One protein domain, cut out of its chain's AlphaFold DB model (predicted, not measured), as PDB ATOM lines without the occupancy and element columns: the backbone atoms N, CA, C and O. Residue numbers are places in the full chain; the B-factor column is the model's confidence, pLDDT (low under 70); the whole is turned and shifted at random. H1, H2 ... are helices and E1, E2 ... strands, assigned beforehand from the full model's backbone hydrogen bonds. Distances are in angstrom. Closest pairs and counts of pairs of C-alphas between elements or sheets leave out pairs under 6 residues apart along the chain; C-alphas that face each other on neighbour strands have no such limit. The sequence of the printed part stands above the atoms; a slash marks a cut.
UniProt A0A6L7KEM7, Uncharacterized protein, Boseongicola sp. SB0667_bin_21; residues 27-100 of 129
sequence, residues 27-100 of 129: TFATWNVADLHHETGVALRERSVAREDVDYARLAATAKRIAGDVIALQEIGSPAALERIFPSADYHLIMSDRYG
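AT A GLANCE: This is residues 27 to 100 of the 129 residues of an uncharacterized protein of Boseongicola sp. SB0667_bin_21 (UniProt A0A6L7KEM7). Two parallel strands, E1 and E2, lie side by side as a narrow ribbon, and one long helix, H1, runs back alongside the ribbon, nearer to E1 than to E2. The short helix H2 packs at the end of the ribbon where E1 and E2 end, and two long stretches with no named element, residues 37 to 52 and 84 to 100, make up much of the rest. The printed part has 74 residues, with two named helices and two named strands in the order E1, H1, E2, H2. The class is mixed, helices and strands, though under half of the residues, 35 of 74, are in named elements. The whole is compact, with a radius of gyration of the C-alphas of 11.8 A and spans of 34 by 28 by 20 A.

IN THESE COORDINATES: E1 holds residues 28 to 36 and is 20.9 A long from first to last C-alpha, beginning at C-alpha 28 at (-27.620, -11.607, -19.425). H1, residues 53 to 66, is 20.2 A long and begins at C-alpha 53 at (-45.780, -2.604, -1.230). E2, residues 70 to 76, is 16.1 A long. H2, residues 79 to 83, ends at C-alpha 83 at (-45.039, -6.339, -13.824) and is 6.3 A long.

HOW THE PARTS SIT: E1 and E2 are parallel neighbours, with 17 degrees between their directions. The C-alphas of Thr 30 and Ala 72 face each other at 4.6 A. N 29 and O 70 are within hydrogen-bond range at 2.9 A, and so are N 72 and O 29 at 2.8 A. E1, H1 and E2 form a strand-helix-strand unit, two parallel neighbour strands with a helix between them along the chain, and its crossover is right-handed. The closest C-alphas of E1 and H1 are those of Ala 29 and Ile 66, 7.3 A apart. Those of E1 and H2 are Leu 36 and Ala 81, 6.4 A apart. Those of E2 and H2 are Ile 76 and Leu 82, also 6.4 A apart. H1 and H2 are apart. In H1 and H2 every O i to N i+4 pair is within hydrogen-bond range.

THE WHOLE: The two C-alphas farthest apart are those of Thr 27 and Glu 46, at 34.6 A. The printed part has no cut. The link from E1 to H1, 16 residues, is long, while those from H1 to E2 and from E2 to H2 are tight. The mean pLDDT of the printed part is 94.4, and one residue, Gly 100, is under 70.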
ATOM      1  N   THR A  27     -25.773  -8.057 -22.124       95.38
ATOM      2  CA  THR A  27     -25.718  -8.587 -20.763       95.38
ATOM      3  C   THR A  27     -26.912  -9.488 -20.459       95.38
ATOM      4  O   THR A  27     -28.074  -9.150 -20.693       95.38
ATOM      5  N   PHE A  28     -26.617 -10.658 -19.895       96.81
ATOM      6  CA  PHE A  28     -27.620 -11.607 -19.425       96.81
ATOM      7  C   PHE A  28     -27.543 -11.723 -17.909       96.81
ATOM      8  O   PHE A  28     -26.464 -11.928 -17.352       96.81
ATOM      9  N   ALA A  29     -28.692 -11.655 -17.246       96.94
ATOM     10  CA  ALA A  29     -28.800 -11.880 -15.812       96.94
ATOM     11  C   ALA A  29     -29.818 -12.977 -15.504       96.94
ATOM     12  O   ALA A  29     -30.761 -13.220 -16.259       96.94
ATOM     13  N   THR A  30     -29.645 -13.627 -14.357       97.25
ATOM     14  CA  THR A  30     -30.638 -14.545 -13.799       97.25
ATOM     15  C   THR A  30     -30.934 -14.170 -12.361       97.25
ATOM     16  O   THR A  30     -30.023 -13.817 -11.611       97.25
ATOM     17  N   TRP A  31     -32.201 -14.257 -11.965       97.69
ATOM     18  CA  TRP A  31     -32.601 -13.975 -10.594       97.69
ATOM     19  C   TRP A  31     -33.776 -14.850 -10.153       97.69
ATOM     20  O   TRP A  31     -34.856 -14.836 -10.742       97.69
ATOM     21  N   ASN A  32     -33.564 -15.594  -9.069       97.25
ATOM     22  CA  ASN A  32     -34.637 -16.204  -8.299       97.25
ATOM     23  C   ASN A  32     -35.169 -15.178  -7.288       97.25
ATOM     24  O   ASN A  32     -34.434 -14.743  -6.399       97.25
ATOM     25  N   VAL A  33     -36.439 -14.793  -7.426       95.56
ATOM     26  CA  VAL A  33     -37.060 -13.745  -6.600       95.56
ATOM     27  C   VAL A  33     -37.739 -14.276  -5.334       95.56
ATOM     28  O   VAL A  33     -38.443 -13.519  -4.669       95.56
ATOM     29  N   ALA A  34     -37.528 -15.545  -4.975       95.56
ATOM     30  CA  ALA A  34     -38.079 -16.192  -3.784       95.56
ATOM     31  C   ALA A  34     -39.611 -16.061  -3.692       95.56
ATOM     32  O   ALA A  34     -40.136 -15.239  -2.934       95.56
ATOM     33  N   ASP A  35     -40.312 -16.862  -4.490       95.38
ATOM     34  CA  ASP A  35     -41.771 -17.018  -4.500       95.38
ATOM     35  C   ASP A  35     -42.585 -15.718  -4.424       95.38
ATOM     36  O   ASP A  35     -43.293 -15.436  -3.452       95.38
ATOM     37  N   LEU A  36     -42.489 -14.906  -5.476       96.62
ATOM     38  CA  LEU A  36     -43.137 -13.600  -5.544       96.62
ATOM     39  C   LEU A  36     -44.620 -13.717  -5.931       96.62
ATOM     40  O   LEU A  36     -44.962 -14.130  -7.046       96.62
ATOM     41  N   HIS A  37     -45.501 -13.321  -5.009       96.69
ATOM     42  CA  HIS A  37     -46.923 -13.100  -5.276       96.69
ATOM     43  C   HIS A  37     -47.155 -11.710  -5.899       96.69
ATOM     44  O   HIS A  37     -46.223 -10.925  -6.017       96.69
ATOM     45  N   HIS A  38     -48.373 -11.415  -6.358       96.19
ATOM     46  CA  HIS A  38     -48.716 -10.107  -6.942       96.19
ATOM     47  C   HIS A  38     -49.469  -9.204  -5.954       96.19
ATOM     48  O   HIS A  38     -49.237  -7.994  -5.916       96.19
ATOM     49  N   GLU A  39     -50.345  -9.801  -5.145       97.00
ATOM     50  CA  GLU A  39     -51.087  -9.115  -4.087       97.00
ATOM     51  C   GLU A  39     -50.180  -8.760  -2.900       97.00
ATOM     52  O   GLU A  39     -49.307  -9.539  -2.501       97.00
ATOM     53  N   THR A  40     -50.411  -7.577  -2.341       97.88
ATOM     54  CA  THR A  40     -49.788  -7.077  -1.110       97.88
ATOM     55  C   THR A  40     -50.244  -7.899   0.096       97.88
ATOM     56  O   THR A  40     -51.421  -8.236   0.202       97.88
ATOM     57  N   GLY A  41     -49.318  -8.244   0.991       97.75
ATOM     58  CA  GLY A  41     -49.605  -8.990   2.221       97.75
ATOM     59  C   GLY A  41     -49.939 -10.472   2.011       97.75
ATOM     60  O   GLY A  41     -50.273 -11.172   2.966       97.75
ATOM     61  N   VAL A  42     -49.822 -10.986   0.781       97.31
ATOM     62  CA  VAL A  42     -50.125 -12.383   0.444       97.31
ATOM     63  C   VAL A  42     -48.848 -13.115   0.038       97.31
ATOM     64  O   VAL A  42     -48.085 -12.654  -0.811       97.31
ATOM     65  N   ALA A  43     -48.612 -14.281   0.637       95.75
ATOM     66  CA  ALA A  43     -47.525 -15.173   0.254       95.75
ATOM     67  C   ALA A  43     -47.944 -16.075  -0.921       95.75
ATOM     68  O   ALA A  43     -49.076 -16.553  -0.970       95.75
ATOM     69  N   LEU A  44     -47.026 -16.356  -1.854       93.69
ATOM     70  CA  LEU A  44     -47.310 -17.250  -2.986       93.69
ATOM     71  C   LEU A  44     -47.501 -18.711  -2.541       93.69
ATOM     72  O   LEU A  44     -48.302 -19.436  -3.132       93.69
ATOM     73  N   ARG A  45     -46.770 -19.142  -1.507       92.19
ATOM     74  CA  ARG A  45     -46.916 -20.445  -0.843       92.19
ATOM     75  C   ARG A  45     -46.904 -20.265   0.672       92.19
ATOM     76  O   ARG A  45     -46.432 -19.253   1.174       92.19
ATOM     77  N   GLU A  46     -47.358 -21.284   1.398       90.19
ATOM     78  CA  GLU A  46     -47.509 -21.273   2.863       90.19
ATOM     79  C   GLU A  46     -46.238 -20.864   3.630       90.19
ATOM     80  O   GLU A  46     -46.326 -20.209   4.660       90.19
ATOM     81  N   ARG A  47     -45.050 -21.222   3.124       91.94
ATOM     82  CA  ARG A  47     -43.755 -20.905   3.758       91.94
ATOM     83  C   ARG A  47     -42.998 -19.756   3.085       91.94
ATOM     84  O   ARG A  47     -41.841 -19.518   3.426       91.94
ATOM     85  N   SER A  48     -43.605 -19.090   2.109       93.75
ATOM     86  CA  SER A  48     -42.993 -17.959   1.412       93.75
ATOM     87  C   SER A  48     -43.241 -16.666   2.186       93.75
ATOM     88  O   SER A  48     -44.179 -16.557   2.972       93.75
ATOM     89  N   VAL A  49     -42.405 -15.660   1.949       95.50
ATOM     90  CA  VAL A  49     -42.578 -14.341   2.562       95.50
ATOM     91  C   VAL A  49     -43.768 -13.631   1.912       95.50
ATOM     92  O   VAL A  49     -43.786 -13.438   0.695       95.50
ATOM     93  N   ALA A  50     -44.748 -13.226   2.722       97.00
ATOM     94  CA  ALA A  50     -45.762 -12.262   2.310       97.00
ATOM     95  C   ALA A  50     -45.101 -10.886   2.180       97.00
ATOM     96  O   ALA A  50     -44.448 -10.425   3.116       97.00
ATOM     97  N   ARG A  51     -45.213 -10.268   1.004       97.31
ATOM     98  CA  ARG A  51     -44.536  -9.003   0.701       97.31
ATOM     99  C   ARG A  51     -45.496  -7.835   0.750       97.31
ATOM    100  O   ARG A  51     -46.600  -7.913   0.210       97.31
ATOM    101  N   GLU A  52     -45.021  -6.742   1.326       98.31
ATOM    102  CA  GLU A  52     -45.732  -5.471   1.360       98.31
ATOM    103  C   GLU A  52     -45.319  -4.579   0.182       98.31
ATOM    104  O   GLU A  52     -44.294  -4.814  -0.461       98.31
ATOM    105  N   ASP A  53     -46.074  -3.515  -0.105       98.00
ATOM    106  CA  ASP A  53     -45.780  -2.604  -1.230       98.00
ATOM    107  C   ASP A  53     -44.366  -2.010  -1.184       98.00
ATOM    108  O   ASP A  53     -43.712  -1.846  -2.219       98.00
ATOM    109  N   VAL A  54     -43.846  -1.770   0.023       98.19
ATOM    110  CA  VAL A  54     -42.463  -1.322   0.228       98.19
ATOM    111  C   VAL A  54     -41.434  -2.345  -0.266       98.19
ATOM    112  O   VAL A  54     -40.374  -1.963  -0.765       98.19
ATOM    113  N   ASP A  55     -41.734  -3.640  -0.181       98.12
ATOM    114  CA  ASP A  55     -40.836  -4.693  -0.646       98.12
ATOM    115  C   ASP A  55     -40.816  -4.762  -2.170       98.12
ATOM    116  O   ASP A  55     -39.739  -4.882  -2.752       98.12
ATOM    117  N   TYR A  56     -41.960  -4.584  -2.838       98.06
ATOM    118  CA  TYR A  56     -41.996  -4.485  -4.302       98.06
ATOM    119  C   TYR A  56     -41.193  -3.279  -4.801       98.06
ATOM    120  O   TYR A  56     -40.404  -3.421  -5.734       98.06
ATOM    121  N   ALA A  57     -41.291  -2.124  -4.131       97.81
ATOM    122  CA  ALA A  57     -40.473  -0.956  -4.465       97.81
ATOM    123  C   ALA A  57     -38.963  -1.244  -4.333       97.81
ATOM    124  O   ALA A  57     -38.167  -0.858  -5.194       97.81
ATOM    125  N   ARG A  58     -38.552  -1.976  -3.288       98.06
ATOM    126  CA  ARG A  58     -37.152  -2.399  -3.091       98.06
ATOM    127  C   ARG A  58     -36.691  -3.408  -4.143       98.06
ATOM    128  O   ARG A  58     -35.556  -3.318  -4.621       98.06
ATOM    129  N   LEU A  59     -37.548  -4.357  -4.516       97.50
ATOM    130  CA  LEU A  59     -37.260  -5.335  -5.564       97.50
ATOM    131  C   LEU A  59     -37.131  -4.655  -6.931       97.50
ATOM    132  O   LEU A  59     -36.148  -4.904  -7.622       97.50
ATOM    133  N   ALA A  60     -38.028  -3.729  -7.274       96.50
ATOM    134  CA  ALA A  60     -37.951  -2.935  -8.502       96.50
ATOM    135  C   ALA A  60     -36.677  -2.071  -8.545       96.50
ATOM    136  O   ALA A  60     -35.980  -2.008  -9.557       96.50
ATOM    137  N   ALA A  61     -36.298  -1.454  -7.423       96.88
ATOM    138  CA  ALA A  61     -35.026  -0.739  -7.330       96.88
ATOM    139  C   ALA A  61     -33.817  -1.674  -7.515       96.88
ATOM    140  O   ALA A  61     -32.789  -1.258  -8.043       96.88
ATOM    141  N   THR A  62     -33.926  -2.932  -7.083       96.06
ATOM    142  CA  THR A  62     -32.886  -3.951  -7.284       96.06
ATOM    143  C   THR A  62     -32.814  -4.398  -8.739       96.06
ATOM    144  O   THR A  62     -31.718  -4.434  -9.290       96.06
ATOM    145  N   ALA A  63     -33.958  -4.623  -9.386       94.88
ATOM    146  CA  ALA A  63     -34.051  -4.893 -10.817       94.88
ATOM    147  C   ALA A  63     -33.344  -3.809 -11.649       94.88
ATOM    148  O   ALA A  63     -32.500  -4.128 -12.485       94.88
ATOM    149  N   LYS A  64     -33.574  -2.527 -11.330       94.38
ATOM    150  CA  LYS A  64     -32.887  -1.396 -11.984       94.38
ATOM    151  C   LYS A  64     -31.365  -1.409 -11.817       94.38
ATOM    152  O   LYS A  64     -30.664  -0.918 -12.690       94.38
ATOM    153  N   ARG A  65     -30.844  -1.954 -10.711       94.56
ATOM    154  CA  ARG A  65     -29.391  -2.078 -10.483       94.56
ATOM    155  C   ARG A  65     -28.772  -3.287 -11.176       94.56
ATOM    156  O   ARG A  65     -27.585  -3.242 -11.467       94.56
ATOM    157  N   ILE A  66     -29.544  -4.353 -11.410       91.75
ATOM    158  CA  ILE A  66     -29.085  -5.493 -12.215       91.75
ATOM    159  C   ILE A  66     -28.797  -5.021 -13.645       91.75
ATOM    160  O   ILE A  66     -27.802  -5.454 -14.213       91.75
ATOM    161  N   ALA A  67     -29.635  -4.120 -14.180       85.19
ATOM    162  CA  ALA A  67     -29.433  -3.441 -15.465       85.19
ATOM    163  C   ALA A  67     -29.069  -4.395 -16.621       85.19
ATOM    164  O   ALA A  67     -28.266  -4.056 -17.482       85.19
ATOM    165  N   GLY A  68     -29.642  -5.604 -16.609       91.69
ATOM    166  CA  GLY A  68     -29.435  -6.591 -17.660       91.69
ATOM    167  C   GLY A  68     -30.325  -6.313 -18.866       91.69
ATOM    168  O   GLY A  68     -31.497  -5.964 -18.694       91.69
ATOM    169  N   ASP A  69     -29.789  -6.532 -20.064       95.12
ATOM    170  CA  ASP A  69     -30.546  -6.427 -21.319       95.12
ATOM    171  C   ASP A  69     -31.556  -7.575 -21.451       95.12
ATOM    172  O   ASP A  69     -32.686  -7.391 -21.902       95.12
ATOM    173  N   VAL A  70     -31.161  -8.776 -21.011       96.56
ATOM    174  CA  VAL A  70     -32.027  -9.958 -20.940       96.56
ATOM    175  C   VAL A  70     -31.952 -10.560 -19.544       96.56
ATOM    176  O   VAL A  70     -30.883 -10.932 -19.059       96.56
ATOM    177  N   ILE A  71     -33.107 -10.699 -18.893       97.62
ATOM    178  CA  ILE A  71     -33.188 -11.151 -17.503       97.62
ATOM    179  C   ILE A  71     -34.078 -12.391 -17.419       97.62
ATOM    180  O   ILE A  71     -35.273 -12.342 -17.704       97.62
ATOM    181  N   ALA A  72     -33.493 -13.512 -17.006       97.31
ATOM    182  CA  ALA A  72     -34.209 -14.757 -16.757       97.31
ATOM    183  C   ALA A  72     -34.635 -14.841 -15.285       97.31
ATOM    184  O   ALA A  72     -33.801 -14.838 -14.381       97.31
ATOM    185  N   LEU A  73     -35.937 -14.956 -15.027       96.62
ATOM    186  CA  LEU A  73     -36.481 -14.959 -13.668       96.62
ATOM    187  C   LEU A  73     -36.989 -16.339 -13.253       96.62
ATOM    188  O   LEU A  73     -37.536 -17.084 -14.069       96.62
ATOM    189  N   GLN A  74     -36.828 -16.670 -11.971       95.75
ATOM    190  CA  GLN A  74     -37.423 -17.855 -11.347       95.75
ATOM    191  C   GLN A  74     -38.323 -17.467 -10.171       95.75
ATOM    192  O   GLN A  74     -38.123 -16.431  -9.546       95.75
ATOM    193  N   GLU A  75     -39.291 -18.336  -9.866       94.50
ATOM    194  CA  GLU A  75     -40.227 -18.201  -8.734       94.50
ATOM    195  C   GLU A  75     -41.140 -16.962  -8.776       94.50
ATOM    196  O   GLU A  75     -41.557 -16.417  -7.758       94.50
ATOM    197  N   ILE A  76     -41.518 -16.542  -9.982       95.12
ATOM    198  CA  ILE A  76     -42.570 -15.549 -10.200       95.12
ATOM    199  C   ILE A  76     -43.924 -16.263 -10.278       95.12
ATOM    200  O   ILE A  76     -44.113 -17.160 -11.104       95.12
ATOM    201  N   GLY A  77     -44.884 -15.859  -9.443       93.56
ATOM    202  CA  GLY A  77     -46.187 -16.523  -9.355       93.56
ATOM    203  C   GLY A  77     -47.167 -16.201 -10.487       93.56
ATOM    204  O   GLY A  77     -48.072 -16.991 -10.756       93.56
ATOM    205  N   SER A  78     -47.021 -15.051 -11.148       93.88
ATOM    206  CA  SER A  78     -47.936 -14.603 -12.208       93.88
ATOM    207  C   SER A  78     -47.338 -13.472 -13.058       93.88
ATOM    208  O   SER A  78     -46.407 -12.807 -12.597       93.88
ATOM    209  N   PRO A  79     -47.908 -13.173 -14.242       94.25
ATOM    210  CA  PRO A  79     -47.525 -11.993 -15.019       94.25
ATOM    211  C   PRO A  79     -47.701 -10.681 -14.239       94.25
ATOM    212  O   PRO A  79     -46.862  -9.795 -14.330       94.25
ATOM    213  N   ALA A  80     -48.735 -10.577 -13.399       95.44
ATOM    214  CA  ALA A  80     -48.944  -9.400 -12.555       95.44
ATOM    215  C   ALA A  80     -47.830  -9.223 -11.505       95.44
ATOM    216  O   ALA A  80     -47.435  -8.101 -11.212       95.44
ATOM    217  N   ALA A  81     -47.290 -10.319 -10.959       96.31
ATOM    218  CA  ALA A  81     -46.151 -10.262 -10.039       96.31
ATOM    219  C   ALA A  81     -44.867  -9.819 -10.756       96.31
ATOM    220  O   ALA A  81     -44.060  -9.100 -10.173       96.31
ATOM    221  N   LEU A  82     -44.693 -10.224 -12.020       96.25
ATOM    222  CA  LEU A  82     -43.582  -9.775 -12.858       96.25
ATOM    223  C   LEU A  82     -43.640  -8.261 -13.103       96.25
ATOM    224  O   LEU A  82     -42.663  -7.563 -12.842       96.25
ATOM    225  N   GLU A  83     -44.804  -7.759 -13.520       96.81
ATOM    226  CA  GLU A  83     -45.039  -6.339 -13.824       96.81
ATOM    227  C   GLU A  83     -44.742  -5.422 -12.622       96.81
ATOM    228  O   GLU A  83     -44.304  -4.286 -12.784       96.81
ATOM    229  N   ARG A  84     -44.925  -5.924 -11.390       97.12
ATOM    230  CA  ARG A  84     -44.643  -5.173 -10.151       97.12
ATOM    231  C   ARG A  84     -43.169  -4.795  -9.992       97.12
ATOM    232  O   ARG A  84     -42.879  -3.832  -9.286       97.12
ATOM    233  N   ILE A  85     -42.251  -5.554 -10.593       96.56
ATOM    234  CA  ILE A  85     -40.797  -5.352 -10.465       96.56
ATOM    235  C   ILE A  85     -40.110  -5.021 -11.797       96.56
ATOM    236  O   ILE A  85     -39.070  -4.365 -11.780       96.56
ATOM    237  N   PHE A  86     -40.703  -5.423 -12.924       96.88
ATOM    238  CA  PHE A  86     -40.267  -5.111 -14.286       96.88
ATOM    239  C   PHE A  86     -41.452  -4.533 -15.073       96.88
ATOM    240  O   PHE A  86     -42.248  -5.306 -15.607       96.88
ATOM    241  N   PRO A  87     -41.600  -3.199 -15.138       94.38
ATOM    242  CA  PRO A  87     -42.674  -2.568 -15.896       94.38
ATOM    243  C   PRO A  87     -42.564  -2.874 -17.395       94.38
ATOM    244  O   PRO A  87     -41.484  -2.780 -17.982       94.38
ATOM    245  N   SER A  88     -43.693  -3.154 -18.038       94.62
ATOM    246  CA  SER A  88     -43.799  -3.409 -19.483       94.62
ATOM    247  C   SER A  88     -43.429  -2.207 -20.361       94.62
ATOM    248  O   SER A  88     -43.149  -2.367 -21.547       94.62
ATOM    249  N   ALA A  89     -43.396  -1.003 -19.779       94.94
ATOM    250  CA  ALA A  89     -42.874   0.196 -20.433       94.94
ATOM    251  C   ALA A  89     -41.353   0.129 -20.664       94.94
ATOM    252  O   ALA A  89     -40.862   0.727 -21.619       94.94
ATOM    253  N   ASP A  90     -40.633  -0.609 -19.813       94.12
ATOM    254  CA  ASP A  90     -39.171  -0.706 -19.835       94.12
ATOM    255  C   ASP A  90     -38.696  -2.039 -20.442       94.12
ATOM    256  O   ASP A  90     -37.621  -2.106 -21.036       94.12
ATOM    257  N   TYR A  91     -39.493  -3.107 -20.308       95.56
ATOM    258  CA  TYR A  91     -39.131  -4.462 -20.729       95.56
ATOM    259  C   TYR A  91     -40.237  -5.147 -21.533       95.56
ATOM    260  O   TYR A  91     -41.422  -5.052 -21.224       95.56
ATOM    261  N   HIS A  92     -39.840  -5.965 -22.511       96.69
ATOM    262  CA  HIS A  92     -40.749  -6.929 -23.123       96.69
ATOM    263  C   HIS A  92     -40.865  -8.182 -22.244       96.69
ATOM    264  O   HIS A  92     -39.898  -8.927 -22.074       96.69
ATOM    265  N   LEU A  93     -42.049  -8.422 -21.680       95.69
ATOM    266  CA  LEU A  93     -42.263  -9.491 -20.706       95.69
ATOM    267  C   LEU A  93     -42.747 -10.784 -21.369       95.69
ATOM    268  O   LEU A  93     -43.773 -10.808 -22.045       95.69
ATOM    269  N   ILE A  94     -42.038 -11.885 -21.107       95.31
ATOM    270  CA  ILE A  94     -42.392 -13.225 -21.587       95.31
ATOM    271  C   ILE A  94     -42.482 -14.165 -20.385       95.31
ATOM    272  O   ILE A  94     -41.523 -14.320 -19.631       95.31
ATOM    273  N   MET A  95     -43.623 -14.837 -20.221       92.88
ATOM    274  CA  MET A  95     -43.832 -15.821 -19.159       92.88
ATOM    275  C   MET A  95     -44.381 -17.127 -19.732       92.88
ATOM    276  O   MET A  95     -45.217 -17.127 -20.627       92.88
ATOM    277  N   SER A  96     -43.919 -18.264 -19.206       89.69
ATOM    278  CA  SER A  96     -44.427 -19.577 -19.617       89.69
ATOM    279  C   SER A  96     -45.836 -19.830 -19.087       89.69
ATOM    280  O   SER A  96     -46.040 -19.764 -17.879       89.69
ATOM    281  N   ASP A  97     -46.743 -20.320 -19.932       84.69
ATOM    282  CA  ASP A  97     -48.133 -20.694 -19.587       84.69
ATOM    283  C   ASP A  97     -48.287 -21.755 -18.474       84.69
ATOM    284  O   ASP A  97     -49.396 -22.104 -18.062       84.69
ATOM    285  N   ARG A  98     -47.185 -22.317 -17.962       78.75
ATOM    286  CA  ARG A  98     -47.206 -23.316 -16.885       78.75
ATOM    287  C   ARG A  98     -47.517 -22.727 -15.503       78.75
ATOM    288  O   ARG A  98     -47.872 -23.508 -14.617       78.75
ATOM    289  N   TYR A  99     -47.411 -21.410 -15.303       71.25
ATOM    290  CA  TYR A  99     -47.533 -20.779 -13.976       71.25
ATOM    291  C   TYR A  99     -48.875 -21.086 -13.275       71.25
ATOM    292  O   TYR A  99     -48.893 -21.409 -12.088       71.25
ATOM    293  N   GLY A 100     -49.992 -21.136 -14.012       62.47
ATOM    294  CA  GLY A 100     -51.320 -21.462 -13.462       62.47
ATOM    295  C   GLY A 100     -51.549 -22.947 -13.133       62.47
ATOM    296  O   GLY A 100     -52.524 -23.305 -12.471       62.47
TER     297      GLY A 100